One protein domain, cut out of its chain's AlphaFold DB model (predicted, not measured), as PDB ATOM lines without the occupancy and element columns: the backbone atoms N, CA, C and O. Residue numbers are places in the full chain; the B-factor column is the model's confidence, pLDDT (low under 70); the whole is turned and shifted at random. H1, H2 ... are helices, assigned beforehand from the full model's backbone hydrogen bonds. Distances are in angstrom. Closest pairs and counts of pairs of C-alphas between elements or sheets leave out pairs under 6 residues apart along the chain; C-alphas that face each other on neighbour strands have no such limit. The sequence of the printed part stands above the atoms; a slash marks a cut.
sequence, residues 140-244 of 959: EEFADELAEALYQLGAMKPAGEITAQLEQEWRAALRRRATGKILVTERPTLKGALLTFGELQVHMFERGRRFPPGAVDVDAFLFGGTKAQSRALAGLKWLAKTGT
ATOM      1  N   GLU A 140     196.015 224.193 230.279       68.75
ATOM      2  CA  GLU A 140     195.032 223.118 230.439       68.75
ATOM      3  C   GLU A 140     195.035 222.176 229.223       68.75
ATOM      4  O   GLU A 140     195.136 220.967 229.403       68.75
ATOM      5  N   GLU A 141     195.086 222.713 228.001       72.25
ATOM      6  CA  GLU A 141     195.254 221.968 226.744       72.25
ATOM      7  C   GLU A 141     196.512 221.078 226.787       72.25
ATOM      8  O   GLU A 141     196.423 219.866 226.598       72.25
ATOM      9  N   PHE A 142     197.682 221.629 227.151       77.62
ATOM     10  CA  PHE A 142     198.895 220.809 227.322       77.62
ATOM     11  C   PHE A 142     198.795 219.799 228.474       77.62
ATOM     12  O   PHE A 142     199.499 218.786 228.443       77.62
ATOM     13  N   ALA A 143     197.991 220.067 229.511       83.06
ATOM     14  CA  ALA A 143     197.774 219.114 230.600       83.06
ATOM     15  C   ALA A 143     196.957 217.914 230.128       83.06
ATOM     16  O   ALA A 143     197.263 216.795 230.538       83.06
ATOM     17  N   ASP A 144     196.005 218.140 229.229       84.94
ATOM     18  CA  ASP A 144     195.111 217.110 228.711       84.94
ATOM     19  C   ASP A 144     195.779 216.289 227.604       84.94
ATOM     20  O   ASP A 144     195.765 215.061 227.684       84.94
ATOM     21  N   GLU A 145     196.507 216.930 226.679       87.50
ATOM     22  CA  GLU A 145     197.396 216.239 225.729       87.50
ATOM     23  C   GLU A 145     198.403 215.326 226.454       87.50
ATOM     24  O   GLU A 145     198.616 214.176 226.068       87.50
ATOM     25  N   LEU A 146     199.024 215.817 227.536       90.69
ATOM     26  CA  LEU A 146     199.991 215.039 228.314       90.69
ATOM     27  C   LEU A 146     199.327 213.957 229.177       90.69
ATOM     28  O   LEU A 146     199.922 212.897 229.369       90.69
ATOM     29  N   ALA A 147     198.129 214.198 229.711       89.44
ATOM     30  CA  ALA A 147     197.389 213.199 230.477       89.44
ATOM     31  C   ALA A 147     196.943 212.034 229.586       89.44
ATOM     32  O   ALA A 147     197.152 210.882 229.966       89.44
ATOM     33  N   GLU A 148     196.419 212.320 228.391       89.88
ATOM     34  CA  GLU A 148     196.034 211.298 227.414       89.88
ATOM     35  C   GLU A 148     197.265 210.545 226.886       89.88
ATOM     36  O   GLU A 148     197.259 209.316 226.835       89.88
ATOM     37  N   ALA A 149     198.380 211.238 226.619       89.56
ATOM     38  CA  ALA A 149     199.636 210.580 226.256       89.56
ATOM     39  C   ALA A 149     200.130 209.604 227.339       89.56
ATOM     40  O   ALA A 149     200.579 208.499 227.038       89.56
ATOM     41  N   LEU A 150     200.029 209.981 228.619       90.88
ATOM     42  CA  LEU A 150     200.375 209.101 229.737       90.88
ATOM     43  C   LEU A 150     199.375 207.944 229.908       90.88
ATOM     44  O   LEU A 150     199.800 206.845 230.265       90.88
ATOM     45  N   TYR A 151     198.088 208.170 229.635       90.56
ATOM     46  CA  TYR A 151     197.030 207.159 229.692       90.56
ATOM     47  C   TYR A 151     197.245 206.070 228.634       90.56
ATOM     48  O   TYR A 151     197.364 204.895 228.978       90.56
ATOM     49  N   GLN A 152     197.426 206.465 227.368       88.50
ATOM     50  CA  GLN A 152     197.723 205.552 226.257       88.50
ATOM     51  C   GLN A 152     199.027 204.772 226.487       88.50
ATOM     52  O   GLN A 152     199.105 203.577 226.223       88.50
ATOM     53  N   LEU A 153     200.056 205.408 227.059       87.44
ATOM     54  CA  LEU A 153     201.302 204.727 227.435       87.44
ATOM     55  C   LEU A 153     201.173 203.801 228.666       87.44
ATOM     56  O   LEU A 153     202.155 203.163 229.039       87.44
ATOM     57  N   GLY A 154     200.000 203.702 229.300       85.62
ATOM     58  CA  GLY A 154     199.746 202.809 230.436       85.62
ATOM     59  C   GLY A 154     200.329 203.285 231.772       85.62
ATOM     60  O   GLY A 154     200.530 202.475 232.680       85.62
ATOM     61  N   ALA A 155     200.621 204.581 231.925       87.44
ATOM     62  CA  ALA A 155     201.165 205.127 233.167       87.44
ATOM     63  C   ALA A 155     200.213 204.889 234.345       87.44
ATOM     64  O   ALA A 155     199.051 205.273 234.288       87.44
ATOM     65  N   MET A 156     200.714 204.325 235.450       82.69
ATOM     66  CA  MET A 156     199.926 204.066 236.669       82.69
ATOM     67  C   MET A 156     198.667 203.194 236.462       82.69
ATOM     68  O   MET A 156     197.730 203.317 237.249       82.69
ATOM     69  N   LYS A 157     198.624 202.336 235.430       84.75
ATOM     70  CA  LYS A 157     197.465 201.468 235.159       84.75
ATOM     71  C   LYS A 157     197.101 200.614 236.394       84.75
ATOM     72  O   LYS A 157     197.984 199.916 236.899       84.75
ATOM     73  N   PRO A 158     195.842 200.645 236.877       82.56
ATOM     74  CA  PRO A 158     195.381 199.779 237.962       82.56
ATOM     75  C   PRO A 158     195.507 198.288 237.619       82.56
ATOM     76  O   PRO A 158     195.415 197.900 236.453       82.56
ATOM     77  N   ALA A 159     195.695 197.454 238.641       76.69
ATOM     78  CA  ALA A 159     195.654 195.999 238.511       76.69
ATOM     79  C   ALA A 159     194.225 195.477 238.741       76.69
ATOM     80  O   ALA A 159     193.525 195.985 239.615       76.69
ATOM     81  N   GLY A 160     193.829 194.441 237.997       76.94
ATOM     82  CA  GLY A 160     192.480 193.862 238.039       76.94
ATOM     83  C   GLY A 160     191.551 194.394 236.943       76.94
ATOM     84  O   GLY A 160     191.994 195.051 235.997       76.94
ATOM     85  N   GLU A 161     190.262 194.076 237.058       77.62
ATOM     86  CA  GLU A 161     189.229 194.572 236.147       77.62
ATOM     87  C   GLU A 161     189.017 196.079 236.335       77.62
ATOM     88  O   GLU A 161     188.859 196.577 237.451       77.62
ATOM     89  N   ILE A 162     189.024 196.823 235.228       83.50
ATOM     90  CA  ILE A 162     188.849 198.276 235.247       83.50
ATOM     91  C   ILE A 162     187.357 198.575 235.108       83.50
ATOM     92  O   ILE A 162     186.798 198.506 234.015       83.50
ATOM     93  N   THR A 163     186.713 198.923 236.221       88.75
ATOM     94  CA  THR A 163     185.357 199.487 236.202       88.75
ATOM     95  C   THR A 163     185.381 200.908 235.631       88.75
ATOM     96  O   THR A 163     186.393 201.606 235.724       88.75
ATOM     97  N   ALA A 164     184.256 201.382 235.087       83.94
ATOM     98  CA  ALA A 164     184.158 202.738 234.530       83.94
ATOM     99  C   ALA A 164     184.526 203.835 235.555       83.94
ATOM    100  O   ALA A 164     185.186 204.817 235.211       83.94
ATOM    101  N   GLN A 165     184.171 203.637 236.831       84.38
ATOM    102  CA  GLN A 165     184.575 204.531 237.920       84.38
ATOM    103  C   GLN A 165     186.100 204.513 238.131       84.38
ATOM    104  O   GLN A 165     186.722 205.572 238.212       84.38
ATOM    105  N   LEU A 166     186.720 203.328 238.167       84.25
ATOM    106  CA  LEU A 166     188.166 203.192 238.346       84.25
ATOM    107  C   LEU A 166     188.953 203.777 237.158       84.25
ATOM    108  O   LEU A 166     190.021 204.359 237.358       84.25
ATOM    109  N   GLU A 167     188.422 203.698 235.930       87.62
ATOM    110  CA  GLU A 167     189.008 204.383 234.767       87.62
ATOM    111  C   GLU A 167     188.950 205.912 234.923       87.62
ATOM    112  O   GLU A 167     189.945 206.601 234.682       87.62
ATOM    113  N   GLN A 168     187.816 206.457 235.378       87.19
ATOM    114  CA  GLN A 168     187.659 207.895 235.611       87.19
ATOM    115  C   GLN A 168     188.616 208.399 236.705       87.19
ATOM    116  O   GLN A 168     189.273 209.433 236.537       87.19
ATOM    117  N   GLU A 169     188.761 207.648 237.800       87.94
ATOM    118  CA  GLU A 169     189.717 207.935 238.875       87.94
ATOM    119  C   GLU A 169     191.176 207.879 238.383       87.94
ATOM    120  O   GLU A 169     191.983 208.758 238.723       87.94
ATOM    121  N   TRP A 170     191.508 206.906 237.526       90.44
ATOM    122  CA  TRP A 170     192.826 206.772 236.899       90.44
ATOM    123  C   TRP A 170     193.143 207.951 235.965       90.44
ATOM    124  O   TRP A 170     194.182 208.603 236.131       90.44
ATOM    125  N   ARG A 171     192.228 208.311 235.054       90.69
ATOM    126  CA  ARG A 171     192.355 209.494 234.179       90.69
ATOM    127  C   ARG A 171     192.520 210.783 234.992       90.69
ATOM    128  O   ARG A 171     193.407 211.591 234.704       90.69
ATOM    129  N   ALA A 172     191.752 210.952 236.070       88.56
ATOM    130  CA  ALA A 172     191.877 212.101 236.968       88.56
ATOM    131  C   ALA A 172     193.234 212.144 237.703       88.56
ATOM    132  O   ALA A 172     193.805 213.224 237.896       88.56
ATOM    133  N   ALA A 173     193.792 210.992 238.093       88.94
ATOM    134  CA  ALA A 173     195.128 210.908 238.684       88.94
ATOM    135  C   ALA A 173     196.233 211.305 237.689       88.94
ATOM    136  O   ALA A 173     197.164 212.030 238.060       88.94
ATOM    137  N   LEU A 174     196.105 210.898 236.422       90.88
ATOM    138  CA  LEU A 174     197.029 211.285 235.355       90.88
ATOM    139  C   LEU A 174     196.953 212.781 235.030       90.88
ATOM    140  O   LEU A 174     198.007 213.415 234.953       90.88
ATOM    141  N   ARG A 175     195.752 213.377 234.964       90.69
ATOM    142  CA  ARG A 175     195.571 214.834 234.791       90.69
ATOM    143  C   ARG A 175     196.285 215.624 235.891       90.69
ATOM    144  O   ARG A 175     197.133 216.463 235.590       90.69
ATOM    145  N   ARG A 176     196.066 215.281 237.172       88.25
ATOM    146  CA  ARG A 176     196.777 215.906 238.314       88.25
ATOM    147  C   ARG A 176     198.304 215.809 238.178       88.25
ATOM    148  O   ARG A 176     199.024 216.768 238.472       88.25
ATOM    149  N   ARG A 177     198.811 214.662 237.712       86.44
ATOM    150  CA  ARG A 177     200.247 214.423 237.496       86.44
ATOM    151  C   ARG A 177     200.801 215.230 236.316       86.44
ATOM    152  O   ARG A 177     201.905 215.759 236.439       86.44
ATOM    153  N   ALA A 178     200.051 215.373 235.224       87.38
ATOM    154  CA  ALA A 178     200.411 216.195 234.069       87.38
ATOM    155  C   ALA A 178     200.510 217.686 234.442       87.38
ATOM    156  O   ALA A 178     201.564 218.297 234.238       87.38
ATOM    157  N   THR A 179     199.489 218.244 235.106       85.75
ATOM    158  CA  THR A 179     199.479 219.641 235.586       85.75
ATOM    159  C   THR A 179     200.699 219.948 236.464       85.75
ATOM    160  O   THR A 179     201.427 220.912 236.217       85.75
ATOM    161  N   GLY A 180     201.010 219.076 237.432       81.50
ATOM    162  CA  GLY A 180     202.185 219.232 238.300       81.50
ATOM    163  C   GLY A 180     203.536 219.172 237.569       81.50
ATOM    164  O   GLY A 180     204.539 219.675 238.077       81.50
ATOM    165  N   LYS A 181     203.596 218.577 236.369       83.75
ATOM    166  CA  LYS A 181     204.819 218.480 235.553       83.75
ATOM    167  C   LYS A 181     204.993 219.659 234.605       83.75
ATOM    168  O   LYS A 181     206.138 220.062 234.379       83.75
ATOM    169  N   ILE A 182     203.901 220.229 234.103       81.38
ATOM    170  CA  ILE A 182     203.918 221.392 233.203       81.38
ATOM    171  C   ILE A 182     204.497 222.623 233.903       81.38
ATOM    172  O   ILE A 182     205.362 223.287 233.342       81.38
ATOM    173  N   LEU A 183     204.142 222.847 235.173       71.31
ATOM    174  CA  LEU A 183     204.669 223.956 235.984       71.31
ATOM    175  C   LEU A 183     206.199 223.921 236.194       71.31
ATOM    176  O   LEU A 183     206.806 224.943 236.511       71.31
ATOM    177  N   VAL A 184     206.838 222.755 236.039       73.50
ATOM    178  CA  VAL A 184     208.266 222.534 236.363       73.50
ATOM    179  C   VAL A 184     209.127 222.278 235.112       73.50
ATOM    180  O   VAL A 184     210.356 222.437 235.148       73.50
ATOM    181  N   THR A 185     208.500 221.893 233.999       76.44
ATOM    182  CA  THR A 185     209.168 221.461 232.762       76.44
ATOM    183  C   THR A 185     209.187 222.576 231.720       76.44
ATOM    184  O   THR A 185     208.244 223.344 231.581       76.44
ATOM    185  N   GLU A 186     210.273 222.686 230.956       70.75
ATOM    186  CA  GLU A 186     210.375 223.712 229.915       70.75
ATOM    187  C   GLU A 186     209.510 223.354 228.698       70.75
ATOM    188  O   GLU A 186     209.526 222.214 228.230       70.75
ATOM    189  N   ARG A 187     208.794 224.341 228.140       73.69
ATOM    190  CA  ARG A 187     207.890 224.157 226.986       73.69
ATOM    191  C   ARG A 187     208.529 223.429 225.783       73.69
ATOM    192  O   ARG A 187     207.831 222.610 225.192       73.69
ATOM    193  N   PRO A 188     209.819 223.627 225.427       71.81
ATOM    194  CA  PRO A 188     210.470 222.835 224.377       71.81
ATOM    195  C   PRO A 188     210.605 221.343 224.717       71.81
ATOM    196  O   PRO A 188     210.492 220.508 223.826       71.81
ATOM    197  N   THR A 189     210.806 220.987 225.992       77.62
ATOM    198  CA  THR A 189     210.852 219.586 226.440       77.62
ATOM    199  C   THR A 189     209.468 218.943 226.381       77.62
ATOM    200  O   THR A 189     209.358 217.827 225.890       77.62
ATOM    201  N   LEU A 190     208.418 219.661 226.806       82.06
ATOM    202  CA  LEU A 190     207.028 219.196 226.696       82.06
ATOM    203  C   LEU A 190     206.638 218.958 225.231       82.06
ATOM    204  O   LEU A 190     206.228 217.858 224.879       82.06
ATOM    205  N   LYS A 191     206.869 219.946 224.353       82.56
ATOM    206  CA  LYS A 191     206.619 219.803 222.910       82.56
ATOM    207  C   LYS A 191     207.435 218.674 222.281       82.56
ATOM    208  O   LYS A 191     206.904 217.932 221.466       82.56
ATOM    209  N   GLY A 192     208.705 218.515 222.660       81.12
ATOM    210  CA  GLY A 192     209.548 217.420 222.175       81.12
ATOM    211  C   GLY A 192     209.058 216.039 222.620       81.12
ATOM    212  O   GLY A 192     209.138 215.092 221.841       81.12
ATOM    213  N   ALA A 193     208.523 215.923 223.837       88.50
ATOM    214  CA  ALA A 193     207.917 214.696 224.347       88.50
ATOM    215  C   ALA A 193     206.595 214.368 223.635       88.50
ATOM    216  O   ALA A 193     206.455 213.260 223.130       88.50
ATOM    217  N   LEU A 194     205.676 215.333 223.521       89.06
ATOM    218  CA  LEU A 194     204.381 215.151 222.851       89.06
ATOM    219  C   LEU A 194     204.536 214.865 221.350       89.06
ATOM    220  O   LEU A 194     203.910 213.944 220.842       89.06
ATOM    221  N   LEU A 195     205.452 215.554 220.656       89.19
ATOM    222  CA  LEU A 195     205.791 215.244 219.260       89.19
ATOM    223  C   LEU A 195     206.336 213.817 219.110       89.19
ATOM    224  O   LEU A 195     205.983 213.112 218.173       89.19
ATOM    225  N   THR A 196     207.183 213.375 220.044       91.25
ATOM    226  CA  THR A 196     207.708 212.001 220.042       91.25
ATOM    227  C   THR A 196     206.609 210.971 220.296       91.25
ATOM    228  O   THR A 196     206.633 209.907 219.689       91.25
ATOM    229  N   PHE A 197     205.650 211.280 221.171       91.56
ATOM    230  CA  PHE A 197     204.485 210.432 221.403       91.56
ATOM    231  C   PHE A 197     203.600 210.336 220.152       91.56
ATOM    232  O   PHE A 197     203.272 209.225 219.753       91.56
ATOM    233  N   GLY A 198     203.306 211.453 219.478       88.88
ATOM    234  CA  GLY A 198     202.543 211.453 218.223       88.88
ATOM    235  C   GLY A 198     203.239 210.685 217.089       88.88
ATOM    236  O   GLY A 198     202.601 209.890 216.406       88.88
ATOM    237  N   GLU A 199     204.557 210.843 216.928       91.44
ATOM    238  CA  GLU A 199     205.344 210.038 215.977       91.44
ATOM    239  C   GLU A 199     205.287 208.536 216.309       91.44
ATOM    240  O   GLU A 199     205.130 207.713 215.410       91.44
ATOM    241  N   LEU A 200     205.361 208.168 217.594       90.94
ATOM    242  CA  LEU A 200     205.217 206.779 218.032       90.94
ATOM    243  C   LEU A 200     203.793 206.246 217.802       90.94
ATOM    244  O   LEU A 200     203.642 205.083 217.438       90.94
ATOM    245  N   GLN A 201     202.756 207.072 217.979       90.75
ATOM    246  CA  GLN A 201     201.371 206.690 217.688       90.75
ATOM    247  C   GLN A 201     201.178 206.333 216.219       90.75
ATOM    248  O   GLN A 201     200.621 205.273 215.931       90.75
ATOM    249  N   VAL A 202     201.682 207.169 215.308       89.19
ATOM    250  CA  VAL A 202     201.631 206.900 213.865       89.19
ATOM    251  C   VAL A 202     202.400 205.617 213.531       89.19
ATOM    252  O   VAL A 202     201.819 204.704 212.953       89.19
ATOM    253  N   HIS A 203     203.644 205.475 214.008       89.38
ATOM    254  CA  HIS A 203     204.472 204.283 213.757       89.38
ATOM    255  C   HIS A 203     203.859 202.974 214.284       89.38
ATOM    256  O   HIS A 203     204.033 201.909 213.689       89.38
ATOM    257  N   MET A 204     203.148 203.012 215.415       88.81
ATOM    258  CA  MET A 204     202.434 201.838 215.929       88.81
ATOM    259  C   MET A 204     201.170 201.535 215.119       88.81
ATOM    260  O   MET A 204     200.927 200.369 214.801       88.81
ATOM    261  N   PHE A 205     200.403 202.564 214.752       88.00
ATOM    262  CA  PHE A 205     199.184 202.427 213.957       88.00
ATOM    263  C   PHE A 205     199.468 201.853 212.561       88.00
ATOM    264  O   PHE A 205     198.832 200.877 212.169       88.00
ATOM    265  N   GLU A 206     200.484 202.371 211.862       87.38
ATOM    266  CA  GLU A 206     200.944 201.874 210.551       87.38
ATOM    267  C   GLU A 206     201.353 200.391 210.582       87.38
ATOM    268  O   GLU A 206     201.266 199.694 209.574       87.38
ATOM    269  N   ARG A 207     201.761 199.880 211.751       86.12
ATOM    270  CA  ARG A 207     202.147 198.477 211.973       86.12
ATOM    271  C   ARG A 207     201.020 197.615 212.560       86.12
ATOM    272  O   ARG A 207     201.276 196.478 212.953       86.12
ATOM    273  N   GLY A 208     199.800 198.145 212.682       86.25
ATOM    274  CA  GLY A 208     198.655 197.452 213.289       86.25
ATOM    275  C   GLY A 208     198.816 197.151 214.787       86.25
ATOM    276  O   GLY A 208     198.127 196.284 215.328       86.25
ATOM    277  N   ARG A 209     199.743 197.828 215.479       86.12
ATOM    278  CA  ARG A 209     200.069 197.596 216.894       86.12
ATOM    279  C   ARG A 209     199.223 198.499 217.790       86.12
ATOM    280  O   ARG A 209     199.074 199.691 217.534       86.12
ATOM    281  N   ARG A 210     198.690 197.939 218.880       84.12
ATOM    282  CA  ARG A 210     197.947 198.688 219.909       84.12
ATOM    283  C   ARG A 210     198.878 199.140 221.034       84.12
ATOM    284  O   ARG A 210     199.872 198.480 221.315       84.12
ATOM    285  N   PHE A 211     198.525 200.245 221.682       86.19
ATOM    286  CA  PHE A 211     199.207 200.743 222.876       86.19
ATOM    287  C   PHE A 211     198.890 199.886 224.121       86.19
ATOM    288  O   PHE A 211     197.808 199.295 224.184       86.19
ATOM    289  N   PRO A 212     199.785 199.834 225.131       86.00
ATOM    290  CA  PRO A 212     201.098 200.490 225.201       86.00
ATOM    291  C   PRO A 212     202.181 199.784 224.351       86.00
ATOM    292  O   PRO A 212     202.053 198.596 224.063       86.00
ATOM    293  N   PRO A 213     203.262 200.485 223.957       87.19
ATOM    294  CA  PRO A 213     204.357 199.911 223.169       87.19
ATOM    295  C   PRO A 213     205.132 198.830 223.935       87.19
ATOM    296  O   PRO A 213     205.532 199.040 225.083       87.19
ATOM    297  N   GLY A 214     205.430 197.708 223.274       85.00
ATOM    298  CA  GLY A 214     206.419 196.740 223.747       85.00
ATOM    299  C   GLY A 214     207.857 197.195 223.467       85.00
ATOM    300  O   GLY A 214     208.094 198.132 222.704       85.00
ATOM    301  N   ALA A 215     208.846 196.497 224.036       82.31
ATOM    302  CA  ALA A 215     210.265 196.827 223.846       82.31
ATOM    303  C   ALA A 215     210.683 196.855 222.359       82.31
ATOM    304  O   ALA A 215     211.353 197.790 221.929       82.31
ATOM    305  N   VAL A 216     210.204 195.893 221.563       85.06
ATOM    306  CA  VAL A 216     210.446 195.809 220.107       85.06
ATOM    307  C   VAL A 216     209.736 196.928 219.329       85.06
ATOM    308  O   VAL A 216     210.225 197.373 218.292       85.06
ATOM    309  N   ASP A 217     208.594 197.423 219.818       88.31
ATOM    310  CA  ASP A 217     207.901 198.557 219.197       88.31
ATOM    311  C   ASP A 217     208.693 199.859 219.402       88.31
ATOM    312  O   ASP A 217     208.813 200.659 218.474       88.31
ATOM    313  N   VAL A 218     209.287 200.031 220.591       87.88
ATOM    314  CA  VAL A 218     210.176 201.155 220.928       87.88
ATOM    315  C   VAL A 218     211.491 201.103 220.149       87.88
ATOM    316  O   VAL A 218     211.912 202.134 219.625       87.88
ATOM    317  N   ASP A 219     212.124 199.933 220.050       87.88
ATOM    318  CA  ASP A 219     213.368 199.745 219.294       87.88
ATOM    319  C   ASP A 219     213.178 200.102 217.811       87.88
ATOM    320  O   ASP A 219     213.808 201.028 217.292       87.88
ATOM    321  N   ALA A 220     212.195 199.471 217.160       88.62
ATOM    322  CA  ALA A 220     211.869 199.728 215.761       88.62
ATOM    323  C   ALA A 220     211.446 201.187 215.509       88.62
ATOM    324  O   ALA A 220     211.751 201.745 214.454       88.62
ATOM    325  N   PHE A 221     210.766 201.834 216.462       92.31
ATOM    326  CA  PHE A 221     210.463 203.263 216.375       92.31
ATOM    327  C   PHE A 221     211.732 204.126 216.404       92.31
ATOM    328  O   PHE A 221     211.867 205.058 215.613       92.31
ATOM    329  N   LEU A 222     212.680 203.816 217.290       88.81
ATOM    330  CA  LEU A 222     213.918 204.579 217.435       88.81
ATOM    331  C   LEU A 222     214.883 204.381 216.257       88.81
ATOM    332  O   LEU A 222     215.562 205.336 215.877       88.81
ATOM    333  N   PHE A 223     214.934 203.189 215.655       84.50
ATOM    334  CA  PHE A 223     215.811 202.905 214.514       84.50
ATOM    335  C   PHE A 223     215.183 203.188 213.139       84.50
ATOM    336  O   PHE A 223     215.902 203.647 212.255       84.50
ATOM    337  N   GLY A 224     213.873 202.974 212.957       79.38
ATOM    338  CA  GLY A 224     213.185 203.146 211.664       79.38
ATOM    339  C   GLY A 224     211.994 204.115 211.658       79.38
ATOM    340  O   GLY A 224     211.691 204.690 210.617       79.38
ATOM    341  N   GLY A 225     211.337 204.341 212.799       80.56
ATOM    342  CA  GLY A 225     210.113 205.154 212.897       80.56
ATOM    343  C   GLY A 225     210.308 206.666 213.074       80.56
ATOM    344  O   GLY A 225     209.340 207.420 213.014       80.56
ATOM    345  N   THR A 226     211.532 207.157 213.301       85.62
ATOM    346  CA  THR A 226     211.783 208.599 213.485       85.62
ATOM    347  C   THR A 226     213.117 209.065 212.908       85.62
ATOM    348  O   THR A 226     214.180 208.503 213.164       85.62
ATOM    349  N   LYS A 227     213.086 210.191 212.182       80.94
ATOM    350  CA  LYS A 227     214.283 210.840 211.612       80.94
ATOM    351  C   LYS A 227     215.107 211.626 212.646       80.94
ATOM    352  O   LYS A 227     216.157 212.165 212.308       80.94
ATOM    353  N   ALA A 228     214.647 211.729 213.898       83.25
ATOM    354  CA  ALA A 228     215.289 212.523 214.953       83.25
ATOM    355  C   ALA A 228     215.539 211.695 216.227       83.25
ATOM    356  O   ALA A 228     215.125 212.063 217.329       83.25
ATOM    357  N   GLN A 229     216.250 210.582 216.060       86.12
ATOM    358  CA  GLN A 229     216.480 209.527 217.057       86.12
ATOM    359  C   GLN A 229     216.915 210.051 218.438       86.12
ATOM    360  O   GLN A 229     216.320 209.691 219.452       86.12
ATOM    361  N   SER A 230     217.881 210.979 218.511       81.81
ATOM    362  CA  SER A 230     218.329 211.557 219.792       81.81
ATOM    363  C   SER A 230     217.228 212.363 220.505       81.81
ATOM    364  O   SER A 230     217.145 212.343 221.735       81.81
ATOM    365  N   ARG A 231     216.361 213.067 219.755       89.06
ATOM    366  CA  ARG A 231     215.207 213.803 220.306       89.06
ATOM    367  C   ARG A 231     214.127 212.833 220.755       89.06
ATOM    368  O   ARG A 231     213.597 213.010 221.848       89.06
ATOM    369  N   ALA A 232     213.833 211.820 219.943       87.31
ATOM    370  CA  ALA A 232     212.857 210.793 220.271       87.31
ATOM    371  C   ALA A 232     213.260 210.034 221.544       87.31
ATOM    372  O   ALA A 232     212.501 209.990 222.508       87.31
ATOM    373  N   LEU A 233     214.507 209.571 221.633       88.31
ATOM    374  CA  LEU A 233     215.040 208.934 222.834       88.31
ATOM    375  C   LEU A 233     214.972 209.847 224.070       88.31
ATOM    376  O   LEU A 233     214.619 209.388 225.156       88.31
ATOM    377  N   ALA A 234     215.273 211.143 223.931       85.75
ATOM    378  CA  ALA A 234     215.140 212.103 225.031       85.75
ATOM    379  C   ALA A 234     213.672 212.327 225.449       85.75
ATOM    380  O   ALA A 234     213.390 212.425 226.647       85.75
ATOM    381  N   GLY A 235     212.746 212.370 224.485       88.00
ATOM    382  CA  GLY A 235     211.302 212.455 224.705       88.00
ATOM    383  C   GLY A 235     210.757 211.226 225.433       88.00
ATOM    384  O   GLY A 235     210.128 211.372 226.478       88.00
ATOM    385  N   LEU A 236     211.088 210.020 224.959       89.81
ATOM    386  CA  LEU A 236     210.709 208.757 225.598       89.81
ATOM    387  C   LEU A 236     211.320 208.614 226.997       89.81
ATOM    388  O   LEU A 236     210.598 208.289 227.935       89.81
ATOM    389  N   LYS A 237     212.607 208.943 227.192       88.44
ATOM    390  CA  LYS A 237     213.245 208.944 228.527       88.44
ATOM    391  C   LYS A 237     212.548 209.914 229.489       88.44
ATOM    392  O   LYS A 237     212.446 209.632 230.685       88.44
ATOM    393  N   TRP A 238     212.048 211.047 228.989       91.25
ATOM    394  CA  TRP A 238     211.274 211.994 229.790       91.25
ATOM    395  C   TRP A 238     209.854 211.489 230.092       91.25
ATOM    396  O   TRP A 238     209.433 211.580 231.244       91.25
ATOM    397  N   LEU A 239     209.143 210.915 229.115       89.81
ATOM    398  CA  LEU A 239     207.808 210.326 229.299       89.81
ATOM    399  C   LEU A 239     207.850 209.139 230.266       89.81
ATOM    400  O   LEU A 239     207.095 209.125 231.235       89.81
ATOM    401  N   ALA A 240     208.797 208.214 230.088       87.62
ATOM    402  CA  ALA A 240     208.982 207.057 230.960       87.62
ATOM    403  C   ALA A 240     209.232 207.473 232.413       87.62
ATOM    404  O   ALA A 240     208.527 207.036 233.323       87.62
ATOM    405  N   LYS A 241     210.147 208.424 232.640       88.19
ATOM    406  CA  LYS A 241     210.385 208.987 233.977       88.19
ATOM    407  C   LYS A 241     209.181 209.761 234.528       88.19
ATOM    408  O   LYS A 241     208.986 209.812 235.742       88.19
ATOM    409  N   THR A 242     208.391 210.397 233.667       86.88
ATOM    410  CA  THR A 242     207.235 211.198 234.081       86.88
ATOM    411  C   THR A 242     206.035 210.331 234.447       86.88
ATOM    412  O   THR A 242     205.423 210.615 235.476       86.88
ATOM    413  N   GLY A 243     205.744 209.267 233.696       82.94
ATOM    414  CA  GLY A 243     204.674 208.298 233.965       82.94
ATOM    415  C   GLY A 243     205.049 207.150 234.909       82.94
ATOM    416  O   GLY A 243     204.164 206.439 235.365       82.94
ATOM    417  N   THR A 244     206.338 206.988 235.233       82.62
ATOM    418  CA  THR A 244     206.888 205.746 235.817       82.62
ATOM    419  C   THR A 244     206.612 204.534 234.912       82.62
ATOM    420  O   THR A 244     206.195 203.477 235.374       82.62
TER     421      THR A 244
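What this domain is: This is residues 140 to 244 of the 959 residues of the protein "Hypothetical protein" of Symbiodinium natans (UniProt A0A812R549). The long helix H3 touches H1, which crosses H2 steeply, and also touches both helices of the helical hairpin H4 and H5, with H5 crossing H3 almost at right angles and reaching with its last residues toward the ends of H1 and H2. H4 meets H3 only through residues 199 to 204 of H3, while the last residues of H5 come near H1 and H2. The printed part has 105 residues with five named helices, in the order H1, H2, H3, H4, H5, and no named strand; the class is all helix, and the helix packing is mostly crossed. The whole is compact, with a radius of gyration of the C-alphas of 13.8 A and spans of 39 by 32 by 20 A.

How they stand to each other: H1, residues 140 to 152, touches H2, residues 164 to 182; they run opposite ways at a steep tilt of 55 degrees, and their closest C-alphas, those of Ala 147 and Arg 175, are 5.0 A apart. H1 also touches H3, residues 187 to 206, with residues 145 to 149 alone; the two run the same way at a steep tilt of 41 degrees, and the closest C-alphas, those of Ala 149 and Phe 197, are 6.9 A apart. H2 and H3 are close but not clearly touching, with the C-alphas of Ile 182 and Leu 190 closest at 7.5 A. H3 is the hub, touching three helices. It touches H4, residues 215 to 225, about perpendicular at 80 degrees, the C-alphas of His 203 and Gly 225 being closest at 5.8 A. It touches H5, residues 229 to 243, also about perpendicular at 80 degrees, with the C-alphas of Ala 193 and Gly 235 closest at 4.1 A. H4 and H5 form a helical hairpin and touch, closest at the C-alphas of Leu 222 and Gln 229, 5.6 A apart; they run opposite ways at a shallow tilt of 33 degrees, only just short of steep. H5 is close to H1 but not clearly touching, with the C-alphas of Leu 150 and Gly 243 closest at 6.1 A. H4 is apart from H1 and H2. In H1, H2, H3, H4 and H5 every O i to N i+4 pair is within hydrogen-bond range.

Where its parts are: H1 begins at C-alpha 140, (195.032, 223.118, 230.439), and is 18.3 A long from first to last C-alpha. H2 measures 27.2 A and H3, which ends at C-alpha 206, (200.944, 201.874, 210.551), 28.5 A. H4 measures 13.8 A. H5 measures 20.7 A and ends at C-alpha 243, (204.674, 208.298, 233.965).

The domain as a whole: The two C-alphas farthest apart, those of Gln 165 and Lys 227, are 40.2 A apart. The printed part has no cut. The link from H1 to H2, with 11 residues, is long. Mean pLDDT of the printed part is 85.3, and residue 140 alone is under 70.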